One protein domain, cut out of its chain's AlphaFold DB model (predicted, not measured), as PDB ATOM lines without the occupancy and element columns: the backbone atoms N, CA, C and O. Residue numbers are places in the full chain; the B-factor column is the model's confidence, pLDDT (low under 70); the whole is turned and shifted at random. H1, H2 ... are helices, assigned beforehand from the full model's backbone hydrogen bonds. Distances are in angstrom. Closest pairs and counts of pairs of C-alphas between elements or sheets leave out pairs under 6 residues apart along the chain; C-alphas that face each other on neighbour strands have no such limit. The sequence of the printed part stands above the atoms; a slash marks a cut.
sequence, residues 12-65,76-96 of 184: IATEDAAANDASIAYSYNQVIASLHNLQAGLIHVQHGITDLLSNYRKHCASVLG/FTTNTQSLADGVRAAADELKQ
ATOM      1  N   ILE A  12     -38.002   8.029 -24.911       55.47
ATOM      2  CA  ILE A  12     -36.650   7.495 -24.677       55.47
ATOM      3  C   ILE A  12     -35.579   8.591 -24.851       55.47
ATOM      4  O   ILE A  12     -34.680   8.716 -24.032       55.47
ATOM      5  N   ALA A  13     -35.727   9.466 -25.853       57.72
ATOM      6  CA  ALA A  13     -34.756  10.537 -26.113       57.72
ATOM      7  C   ALA A  13     -34.702  11.606 -25.003       57.72
ATOM      8  O   ALA A  13     -33.658  12.213 -24.782       57.72
ATOM      9  N   THR A  14     -35.818  11.851 -24.311       59.94
ATOM     10  CA  THR A  14     -35.873  12.774 -23.163       59.94
ATOM     11  C   THR A  14     -35.259  12.182 -21.898       59.94
ATOM     12  O   THR A  14     -34.683  12.920 -21.105       59.94
ATOM     13  N   GLU A  15     -35.359  10.866 -21.714       61.47
ATOM     14  CA  GLU A  15     -34.839  10.166 -20.535       61.47
ATOM     15  C   GLU A  15     -33.306  10.058 -20.592       61.47
ATOM     16  O   GLU A  15     -32.625  10.374 -19.618       61.47
ATOM     17  N   ASP A  16     -32.757   9.760 -21.776       63.06
ATOM     18  CA  ASP A  16     -31.307   9.721 -22.016       63.06
ATOM     19  C   ASP A  16     -30.644  11.110 -21.890       63.06
ATOM     20  O   ASP A  16     -29.504  11.229 -21.435       63.06
ATOM     21  N   ALA A  17     -31.348  12.185 -22.269       63.88
ATOM     22  CA  ALA A  17     -30.862  13.556 -22.096       63.88
ATOM     23  C   ALA A  17     -30.841  13.969 -20.613       63.88
ATOM     24  O   ALA A  17     -29.831  14.479 -20.132       63.88
ATOM     25  N   ALA A  18     -31.909  13.668 -19.867       67.81
ATOM     26  CA  ALA A  18     -31.990  13.948 -18.434       67.81
ATOM     27  C   ALA A  18     -30.963  13.140 -17.614       67.81
ATOM     28  O   ALA A  18     -30.401  13.651 -16.645       67.81
ATOM     29  N   ALA A  19     -30.676  11.898 -18.018       71.38
ATOM     30  CA  ALA A  19     -29.645  11.070 -17.397       71.38
ATOM     31  C   ALA A  19     -28.231  11.635 -17.623       71.38
ATOM     32  O   ALA A  19     -27.420  11.669 -16.692       71.38
ATOM     33  N   ASN A  20     -27.945  12.133 -18.832       74.56
ATOM     34  CA  ASN A  20     -26.684  12.814 -19.122       74.56
ATOM     35  C   ASN A  20     -26.538  14.102 -18.298       74.56
ATOM     36  O   ASN A  20     -25.499  14.286 -17.661       74.56
ATOM     37  N   ASP A  21     -27.578  14.933 -18.209       77.00
ATOM     38  CA  ASP A  21     -27.560  16.159 -17.398       77.00
ATOM     39  C   ASP A  21     -27.339  15.867 -15.901       77.00
ATOM     40  O   ASP A  21     -26.548  16.545 -15.240       77.00
ATOM     41  N   ALA A  22     -27.958  14.807 -15.367       78.25
ATOM     42  CA  ALA A  22     -27.750  14.368 -13.987       78.25
ATOM     43  C   ALA A  22     -26.314  13.870 -13.734       78.25
ATOM     44  O   ALA A  22     -25.724  14.174 -12.695       78.25
ATOM     45  N   SER A  23     -25.723  13.144 -14.690       78.62
ATOM     46  CA  SER A  23     -24.331  12.676 -14.595       78.62
ATOM     47  C   SER A  23     -23.329  13.838 -14.603       78.62
ATOM     48  O   SER A  23     -22.374  13.858 -13.821       78.62
ATOM     49  N   ILE A  24     -23.596  14.853 -15.428       82.06
ATOM     50  CA  ILE A  24     -22.805  16.078 -15.515       82.06
ATOM     51  C   ILE A  24     -22.909  16.849 -14.192       82.06
ATOM     52  O   ILE A  24     -21.887  17.235 -13.625       82.06
ATOM     53  N   ALA A  25     -24.117  17.009 -13.644       80.62
ATOM     54  CA  ALA A  25     -24.330  17.655 -12.349       80.62
ATOM     55  C   ALA A  25     -23.617  16.918 -11.200       80.62
ATOM     56  O   ALA A  25     -23.020  17.560 -10.334       80.62
ATOM     57  N   TYR A  26     -23.627  15.583 -11.195       88.81
ATOM     58  CA  TYR A  26     -22.899  14.780 -10.208       88.81
ATOM     59  C   TYR A  26     -21.384  15.022 -10.284       88.81
ATOM     60  O   TYR A  26     -20.749  15.282  -9.261       88.81
ATOM     61  N   SER A  27     -20.821  15.031 -11.496       90.00
ATOM     62  CA  SER A  27     -19.402  15.328 -11.720       90.00
ATOM     63  C   SER A  27     -19.022  16.733 -11.234       90.00
ATOM     64  O   SER A  27     -18.026  16.889 -10.526       90.00
ATOM     65  N   TYR A  28     -19.847  17.750 -11.511       90.19
ATOM     66  CA  TYR A  28     -19.625  19.108 -11.001       90.19
ATOM     67  C   TYR A  28     -19.628  19.168  -9.471       90.19
ATOM     68  O   TYR A  28     -18.720  19.755  -8.883       90.19
ATOM     69  N   ASN A  29     -20.605  18.538  -8.813       92.06
ATOM     70  CA  ASN A  29     -20.672  18.505  -7.351       92.06
ATOM     71  C   ASN A  29     -19.454  17.801  -6.736       92.06
ATOM     72  O   ASN A  29     -18.919  18.262  -5.728       92.06
ATOM     73  N   GLN A  30     -18.964  16.731  -7.367       92.50
ATOM     74  CA  GLN A  30     -17.758  16.032  -6.929       92.50
ATOM     75  C   GLN A  30     -16.507  16.917  -7.043       92.50
ATOM     76  O   GLN A  30     -15.690  16.958  -6.119       92.50
ATOM     77  N   VAL A  31     -16.377  17.675  -8.137       94.00
ATOM     78  CA  VAL A  31     -15.280  18.639  -8.311       94.00
ATOM     79  C   VAL A  31     -15.360  19.744  -7.257       94.00
ATOM     80  O   VAL A  31     -14.354  20.037  -6.612       94.00
ATOM     81  N   ILE A  32     -16.542  20.308  -7.004       93.25
ATOM     82  CA  ILE A  32     -16.747  21.346  -5.981       93.25
ATOM     83  C   ILE A  32     -16.363  20.831  -4.588       93.25
ATOM     84  O   ILE A  32     -15.623  21.500  -3.867       93.25
ATOM     85  N   ALA A  33     -16.795  19.620  -4.227       94.00
ATOM     86  CA  ALA A  33     -16.435  19.000  -2.955       94.00
ATOM     87  C   ALA A  33     -14.917  18.779  -2.834       94.00
ATOM     88  O   ALA A  33     -14.330  19.061  -1.789       94.00
ATOM     89  N   SER A  34     -14.260  18.333  -3.912       96.25
ATOM     90  CA  SER A  34     -12.803  18.152  -3.925       96.25
ATOM     91  C   SER A  34     -12.044  19.471  -3.726       96.25
ATOM     92  O   SER A  34     -11.087  19.514  -2.953       96.25
ATOM     93  N   LEU A  35     -12.511  20.563  -4.344       95.31
ATOM     94  CA  LEU A  35     -11.928  21.896  -4.183       95.31
ATOM     95  C   LEU A  35     -12.128  22.438  -2.768       95.31
ATOM     96  O   LEU A  35     -11.191  22.983  -2.194       95.31
ATOM     97  N   HIS A  36     -13.312  22.245  -2.184       95.94
ATOM     98  CA  HIS A  36     -13.583  22.653  -0.807       95.94
ATOM     99  C   HIS A  36     -12.677  21.914   0.187       95.94
ATOM    100  O   HIS A  36     -12.114  22.527   1.092       95.94
ATOM    101  N   ASN A  37     -12.472  20.610  -0.012       96.19
ATOM    102  CA  ASN A  37     -11.566  19.817   0.818       96.19
ATOM    103  C   ASN A  37     -10.106  20.269   0.673       96.19
ATOM    104  O   ASN A  37      -9.399  20.372   1.674       96.19
ATOM    105  N   LEU A  38      -9.662  20.592  -0.548       97.00
ATOM    106  CA  LEU A  38      -8.332  21.158  -0.787       97.00
ATOM    107  C   LEU A  38      -8.185  22.500  -0.063       97.00
ATOM    108  O   LEU A  38      -7.225  22.700   0.677       97.00
ATOM    109  N   GLN A  39      -9.155  23.399  -0.225       93.38
ATOM    110  CA  GLN A  39      -9.157  24.704   0.429       93.38
ATOM    111  C   GLN A  39      -9.115  24.568   1.956       93.38
ATOM    112  O   GLN A  39      -8.317  25.243   2.603       93.38
ATOM    113  N   ALA A  40      -9.910  23.664   2.533       93.31
ATOM    114  CA  ALA A  40      -9.886  23.378   3.964       93.31
ATOM    115  C   ALA A  40      -8.513  22.851   4.421       93.31
ATOM    116  O   ALA A  40      -7.989  23.305   5.439       93.31
ATOM    117  N   GLY A  41      -7.896  21.953   3.645       96.25
ATOM    118  CA  GLY A  41      -6.547  21.453   3.912       96.25
ATOM    119  C   GLY A  41      -5.487  22.556   3.875       96.25
ATOM    120  O   GLY A  41      -4.648  22.636   4.769       96.25
ATOM    121  N   LEU A  42      -5.552  23.454   2.890       96.88
ATOM    122  CA  LEU A  42      -4.611  24.568   2.768       96.88
ATOM    123  C   LEU A  42      -4.740  25.550   3.936       96.88
ATOM    124  O   LEU A  42      -3.736  25.966   4.512       96.88
ATOM    125  N   ILE A  43      -5.977  25.864   4.320       93.50
ATOM    126  CA  ILE A  43      -6.266  26.694   5.489       93.50
ATOM    127  C   ILE A  43      -5.685  26.041   6.749       93.50
ATOM    128  O   ILE A  43      -5.058  26.727   7.552       93.50
ATOM    129  N   HIS A  44      -5.837  24.728   6.930       96.38
ATOM    130  CA  HIS A  44      -5.270  24.029   8.086       96.38
ATOM    131  C   HIS A  44      -3.736  24.131   8.141       96.38
ATOM    132  O   HIS A  44      -3.183  24.453   9.191       96.38
ATOM    133  N   VAL A  45      -3.050  23.937   7.008       97.31
ATOM    134  CA  VAL A  45      -1.586  24.094   6.919       97.31
ATOM    135  C   VAL A  45      -1.160  25.523   7.254       97.31
ATOM    136  O   VAL A  45      -0.214  25.729   8.010       97.31
ATOM    137  N   GLN A  46      -1.877  26.517   6.734       91.44
ATOM    138  CA  GLN A  46      -1.599  27.925   6.998       91.44
ATOM    139  C   GLN A  46      -1.719  28.270   8.492       91.44
ATOM    140  O   GLN A  46      -0.846  28.950   9.041       91.44
ATOM    141  N   HIS A  47      -2.762  27.774   9.163       92.62
ATOM    142  CA  HIS A  47      -2.917  27.935  10.609       92.62
ATOM    143  C   HIS A  47      -1.785  27.232  11.367       92.62
ATOM    144  O   HIS A  47      -1.144  27.864  12.200       92.62
ATOM    145  N   GLY A  48      -1.449  25.986  11.012       95.75
ATOM    146  CA  GLY A  48      -0.359  25.246  11.657       95.75
ATOM    147  C   GLY A  48       1.001  25.950  11.562       95.75
ATOM    148  O   GLY A  48       1.746  25.989  12.539       95.75
ATOM    149  N   ILE A  49       1.313  26.567  10.416       95.88
ATOM    150  CA  ILE A  49       2.540  27.365  10.243       95.88
ATOM    151  C   ILE A  49       2.507  28.617  11.127       95.88
ATOM    152  O   ILE A  49       3.504  28.946  11.771       95.88
ATOM    153  N   THR A  50       1.365  29.304  11.181       91.50
ATOM    154  CA  THR A  50       1.195  30.520  11.990       91.50
ATOM    155  C   THR A  50       1.322  30.218  13.487       91.50
ATOM    156  O   THR A  50       1.993  30.956  14.215       91.50
ATOM    157  N   ASP A  51       0.755  29.098  13.938       93.31
ATOM    158  CA  ASP A  51       0.841  28.630  15.322       93.31
ATOM    159  C   ASP A  51       2.272  28.229  15.688       93.31
ATOM    160  O   ASP A  51       2.770  28.604  16.752       93.31
ATOM    161  N   LEU A  52       2.970  27.522  14.794       96.12
ATOM    162  CA  LEU A  52       4.371  27.157  14.999       96.12
ATOM    163  C   LEU A  52       5.258  28.398  15.119       96.12
ATOM    164  O   LEU A  52       6.061  28.478  16.046       96.12
ATOM    165  N   LEU A  53       5.097  29.373  14.220       90.62
ATOM    166  CA  LEU A  53       5.867  30.617  14.241       90.62
ATOM    167  C   LEU A  53       5.619  31.395  15.541       90.62
ATOM    168  O   LEU A  53       6.556  31.878  16.177       90.62
ATOM    169  N   SER A  54       4.356  31.462  15.967       85.94
ATOM    170  CA  SER A  54       3.952  32.126  17.208       85.94
ATOM    171  C   SER A  54       4.542  31.434  18.438       85.94
ATOM    172  O   SER A  54       5.059  32.102  19.332       85.94
ATOM    173  N   ASN A  55       4.514  30.100  18.479       90.38
ATOM    174  CA  ASN A  55       5.102  29.313  19.564       90.38
ATOM    175  C   ASN A  55       6.631  29.405  19.578       90.38
ATOM    176  O   ASN A  55       7.219  29.541  20.648       90.38
ATOM    177  N   TYR A  56       7.274  29.404  18.410       91.38
ATOM    178  CA  TYR A  56       8.715  29.598  18.287       91.38
ATOM    179  C   TYR A  56       9.141  30.984  18.778       91.38
ATOM    180  O   TYR A  56      10.073  31.080  19.572       91.38
ATOM    181  N   ARG A  57       8.424  32.053  18.395       83.31
ATOM    182  CA  ARG A  57       8.678  33.408  18.911       83.31
ATOM    183  C   ARG A  57       8.531  33.459  20.429       83.31
ATOM    184  O   ARG A  57       9.415  33.984  21.093       83.31
ATOM    185  N   LYS A  58       7.451  32.895  20.980       86.06
ATOM    186  CA  LYS A  58       7.231  32.832  22.438       86.06
ATOM    187  C   LYS A  58       8.349  32.069  23.147       86.06
ATOM    188  O   LYS A  58       8.807  32.502  24.197       86.06
ATOM    189  N   HIS A  59       8.817  30.967  22.562       88.44
ATOM    190  CA  HIS A  59       9.947  30.217  23.096       88.44
ATOM    191  C   HIS A  59      11.244  31.035  23.046       88.44
ATOM    192  O   HIS A  59      11.947  31.103  24.047       88.44
ATOM    193  N   CYS A  60      11.528  31.719  21.934       82.62
ATOM    194  CA  CYS A  60      12.690  32.601  21.815       82.62
ATOM    195  C   CYS A  60      12.640  33.747  22.828       82.62
ATOM    196  O   CYS A  60      13.637  33.995  23.494       82.62
ATOM    197  N   ALA A  61      11.484  34.393  23.000       78.50
ATOM    198  CA  ALA A  61      11.291  35.435  24.007       78.50
ATOM    199  C   ALA A  61      11.516  34.888  25.429       78.50
ATOM    200  O   ALA A  61      12.231  35.488  26.225       78.50
ATOM    201  N   SER A  62      10.999  33.689  25.715       83.88
ATOM    202  CA  SER A  62      11.197  33.022  27.005       83.88
ATOM    203  C   SER A  62      12.654  32.629  27.274       83.88
ATOM    204  O   SER A  62      13.045  32.579  28.437       83.88
ATOM    205  N   VAL A  63      13.442  32.310  26.241       86.81
ATOM    206  CA  VAL A  63      14.858  31.923  26.369       86.81
ATOM    207  C   VAL A  63      15.777  33.146  26.421       86.81
ATOM    208  O   VAL A  63      16.752  33.127  27.168       86.81
ATOM    209  N   LEU A  64      15.476  34.206  25.661       78.81
ATOM    210  CA  LEU A  64      16.248  35.453  25.685       78.81
ATOM    211  C   LEU A  64      15.924  36.344  26.896       78.81
ATOM    212  O   LEU A  64      16.673  37.282  27.152       78.81
ATOM    213  N   GLY A  65      14.868  36.038  27.659       65.50
ATOM    214  CA  GLY A  65      14.501  36.785  28.867       65.50
ATOM    215  C   GLY A  65      14.035  38.217  28.595       65.50
ATOM    216  O   GLY A  65      14.011  39.026  29.517       65.50
ATOM    217  N   PHE A  76       3.077  38.562   6.826       54.59
ATOM    218  CA  PHE A  76       2.519  37.332   6.251       54.59
ATOM    219  C   PHE A  76       1.066  37.079   6.661       54.59
ATOM    220  O   PHE A  76       0.223  36.775   5.819       54.59
ATOM    221  N   THR A  77       0.738  37.257   7.939       59.78
ATOM    222  CA  THR A  77      -0.604  36.983   8.471       59.78
ATOM    223  C   THR A  77      -1.656  37.964   7.938       59.78
ATOM    224  O   THR A  77      -2.728  37.534   7.511       59.78
ATOM    225  N   THR A  78      -1.332  39.257   7.843       60.09
ATOM    226  CA  THR A  78      -2.197  40.308   7.262       60.09
ATOM    227  C   THR A  78      -2.517  40.049   5.787       60.09
ATOM    228  O   THR A  78      -3.678  40.123   5.384       60.09
ATOM    229  N   ASN A  79      -1.512  39.658   4.998       60.47
ATOM    230  CA  ASN A  79      -1.660  39.332   3.580       60.47
ATOM    231  C   ASN A  79      -2.587  38.132   3.365       60.47
ATOM    232  O   ASN A  79      -3.412  38.132   2.452       60.47
ATOM    233  N   THR A  80      -2.515  37.128   4.237       61.16
ATOM    234  CA  THR A  80      -3.423  35.983   4.142       61.16
ATOM    235  C   THR A  80      -4.853  36.288   4.591       61.16
ATOM    236  O   THR A  80      -5.793  35.772   3.990       61.16
ATOM    237  N   GLN A  81      -5.035  37.153   5.593       65.81
ATOM    238  CA  GLN A  81      -6.358  37.584   6.043       65.81
ATOM    239  C   GLN A  81      -7.038  38.455   4.976       65.81
ATOM    240  O   GLN A  81      -8.184  38.205   4.616       65.81
ATOM    241  N   SER A  82      -6.296  39.395   4.378       68.50
ATOM    242  CA  SER A  82      -6.759  40.221   3.255       68.50
ATOM    243  C   SER A  82      -7.143  39.380   2.033       68.50
ATOM    244  O   SER A  82      -8.172  39.636   1.407       68.50
ATOM    245  N   LEU A  83      -6.366  38.339   1.713       67.69
ATOM    246  CA  LEU A  83      -6.707  37.413   0.635       67.69
ATOM    247  C   LEU A  83      -7.962  36.595   0.967       67.69
ATOM    248  O   LEU A  83      -8.822  36.421   0.106       67.69
ATOM    249  N   ALA A  84      -8.098  36.112   2.204       69.00
ATOM    250  CA  ALA A  84      -9.274  35.363   2.641       69.00
ATOM    251  C   ALA A  84     -10.553  36.222   2.622       69.00
ATOM    252  O   ALA A  84     -11.611  35.732   2.220       69.00
ATOM    253  N   ASP A  85     -10.457  37.497   2.998       71.94
ATOM    254  CA  ASP A  85     -11.569  38.450   2.948       71.94
ATOM    255  C   ASP A  85     -11.896  38.859   1.507       71.94
ATOM    256  O   ASP A  85     -13.068  38.910   1.137       71.94
ATOM    257  N   GLY A  86     -10.884  39.030   0.651       72.56
ATOM    258  CA  GLY A  86     -11.072  39.261  -0.783       72.56
ATOM    259  C   GLY A  86     -11.744  38.083  -1.497       72.56
ATOM    260  O   GLY A  86     -12.618  38.283  -2.337       72.56
ATOM    261  N   VAL A  87     -11.400  36.845  -1.130       75.81
ATOM    262  CA  VAL A  87     -12.038  35.633  -1.671       75.81
ATOM    263  C   VAL A  87     -13.476  35.483  -1.167       75.81
ATOM    264  O   VAL A  87     -14.344  35.093  -1.947       75.81
ATOM    265  N   ARG A  88     -13.764  35.816   0.099       76.62
ATOM    266  CA  ARG A  88     -15.142  35.829   0.624       76.62
ATOM    267  C   ARG A  88     -15.998  36.899  -0.044       76.62
ATOM    268  O   ARG A  88     -17.088  36.577  -0.498       76.62
ATOM    269  N   ALA A  89     -15.479  38.117  -0.183       76.19
ATOM    270  CA  ALA A  89     -16.163  39.198  -0.883       76.19
ATOM    271  C   ALA A  89     -16.459  38.822  -2.343       76.19
ATOM    272  O   ALA A  89     -17.588  38.970  -2.797       76.19
ATOM    273  N   ALA A  90     -15.492  38.231  -3.052       72.94
ATOM    274  CA  ALA A  90     -15.699  37.748  -4.417       72.94
ATOM    275  C   ALA A  90     -16.714  36.590  -4.498       72.94
ATOM    276  O   ALA A  90     -17.475  36.493  -5.461       72.94
ATOM    277  N   ALA A  91     -16.752  35.705  -3.497       72.62
ATOM    278  CA  ALA A  91     -17.733  34.624  -3.429       72.62
ATOM    279  C   ALA A  91     -19.152  35.142  -3.143       72.62
ATOM    280  O   ALA A  91     -20.115  34.609  -3.698       72.62
ATOM    281  N   ASP A  92     -19.290  36.181  -2.321       73.12
ATOM    282  CA  ASP A  92     -20.574  36.824  -2.037       73.12
ATOM    283  C   ASP A  92     -21.051  37.693  -3.212       73.12
ATOM    284  O   ASP A  92     -22.228  37.628  -3.565       73.12
ATOM    285  N   GLU A  93     -20.148  38.384  -3.919       72.12
ATOM    286  CA  GLU A  93     -20.452  39.047  -5.196       72.12
ATOM    287  C   GLU A  93     -20.920  38.042  -6.256       72.12
ATOM    288  O   GLU A  93     -21.891  38.289  -6.974       72.12
ATOM    289  N   LEU A  94     -20.280  36.871  -6.337       70.06
ATOM    290  CA  LEU A  94     -20.682  35.820  -7.268       70.06
ATOM    291  C   LEU A  94     -22.044  35.217  -6.895       70.06
ATOM    292  O   LEU A  94     -22.854  34.952  -7.780       70.06
ATOM    293  N   LYS A  95     -22.340  35.041  -5.602       72.06
ATOM    294  CA  LYS A  95     -23.674  34.620  -5.139       72.06
ATOM    295  C   LYS A  95     -24.740  35.668  -5.449       72.06
ATOM    296  O   LYS A  95     -25.831  35.302  -5.878       72.06
ATOM    297  N   GLN A  96     -24.426  36.951  -5.284       64.88
ATOM    298  CA  GLN A  96     -25.340  38.045  -5.607       64.88
ATOM    299  C   GLN A  96     -25.581  38.160  -7.120       64.88
ATOM    300  O   GLN A  96     -26.698  38.454  -7.540       64.88
TER     301      GLN A  96
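AT A GLANCE: This is residues 12 to 65 and 76 to 96 of the 184 residues of an uncharacterized protein of Pyrenophora tritici-repentis (UniProt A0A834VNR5). One very long, single helix, H1, makes the length of a rod, and a much shorter helix, H2, runs back alongside part of it, near it at one end of H2 only. H2 begins beside H1 near Thr 50 and draws away from it along its course, and both ends of H1 extend well past it. The printed part has 75 residues with two named helices, H1 then H2, and no named strand; the class is all helix. The whole is extended, with a radius of gyration of the C-alphas of 21.6 A and spans of 80 by 23 by 10 A.

IN THESE COORDINATES: H1 holds residues 12 to 64 and measures 78.2 A from first to last C-alpha. It begins at C-alpha 12, at (-36.650, 7.495, -24.677), and ends at C-alpha 64, at (16.248, 35.453, 25.685). H2 holds residues 77 to 96, measures 28.5 A, and ends at C-alpha 96, at (-25.340, 38.045, -5.607).

HOW THE PARTS SIT: H1 and H2 are close but not clearly touching, with 1 pair of C-alphas within 8 A. Their closest C-alphas, those of Thr 50 and Thr 77, are 7.6 A apart. The helices run opposite ways at a shallow tilt of 22 degrees, and their centres are 15.4 A apart. In H1 and H2 every O i to N i+4 pair is within hydrogen-bond range. Residues 12 to 42 and 51 to 64 of H1 stand free, as do residues 85 to 96 of H2.

THE WHOLE: The two C-alphas farthest apart, those of Ile 12 and Gly 65, are 79.6 A apart. Residues 66 to 75 are not printed, and C-alphas 65 and 76 are 25.6 A apart across this cut, which lies in the link from H1 to H2. The mean pLDDT of the printed part is 80.5; it is under 70 at residues 12 to 18, 65, 76 to 84 and 96.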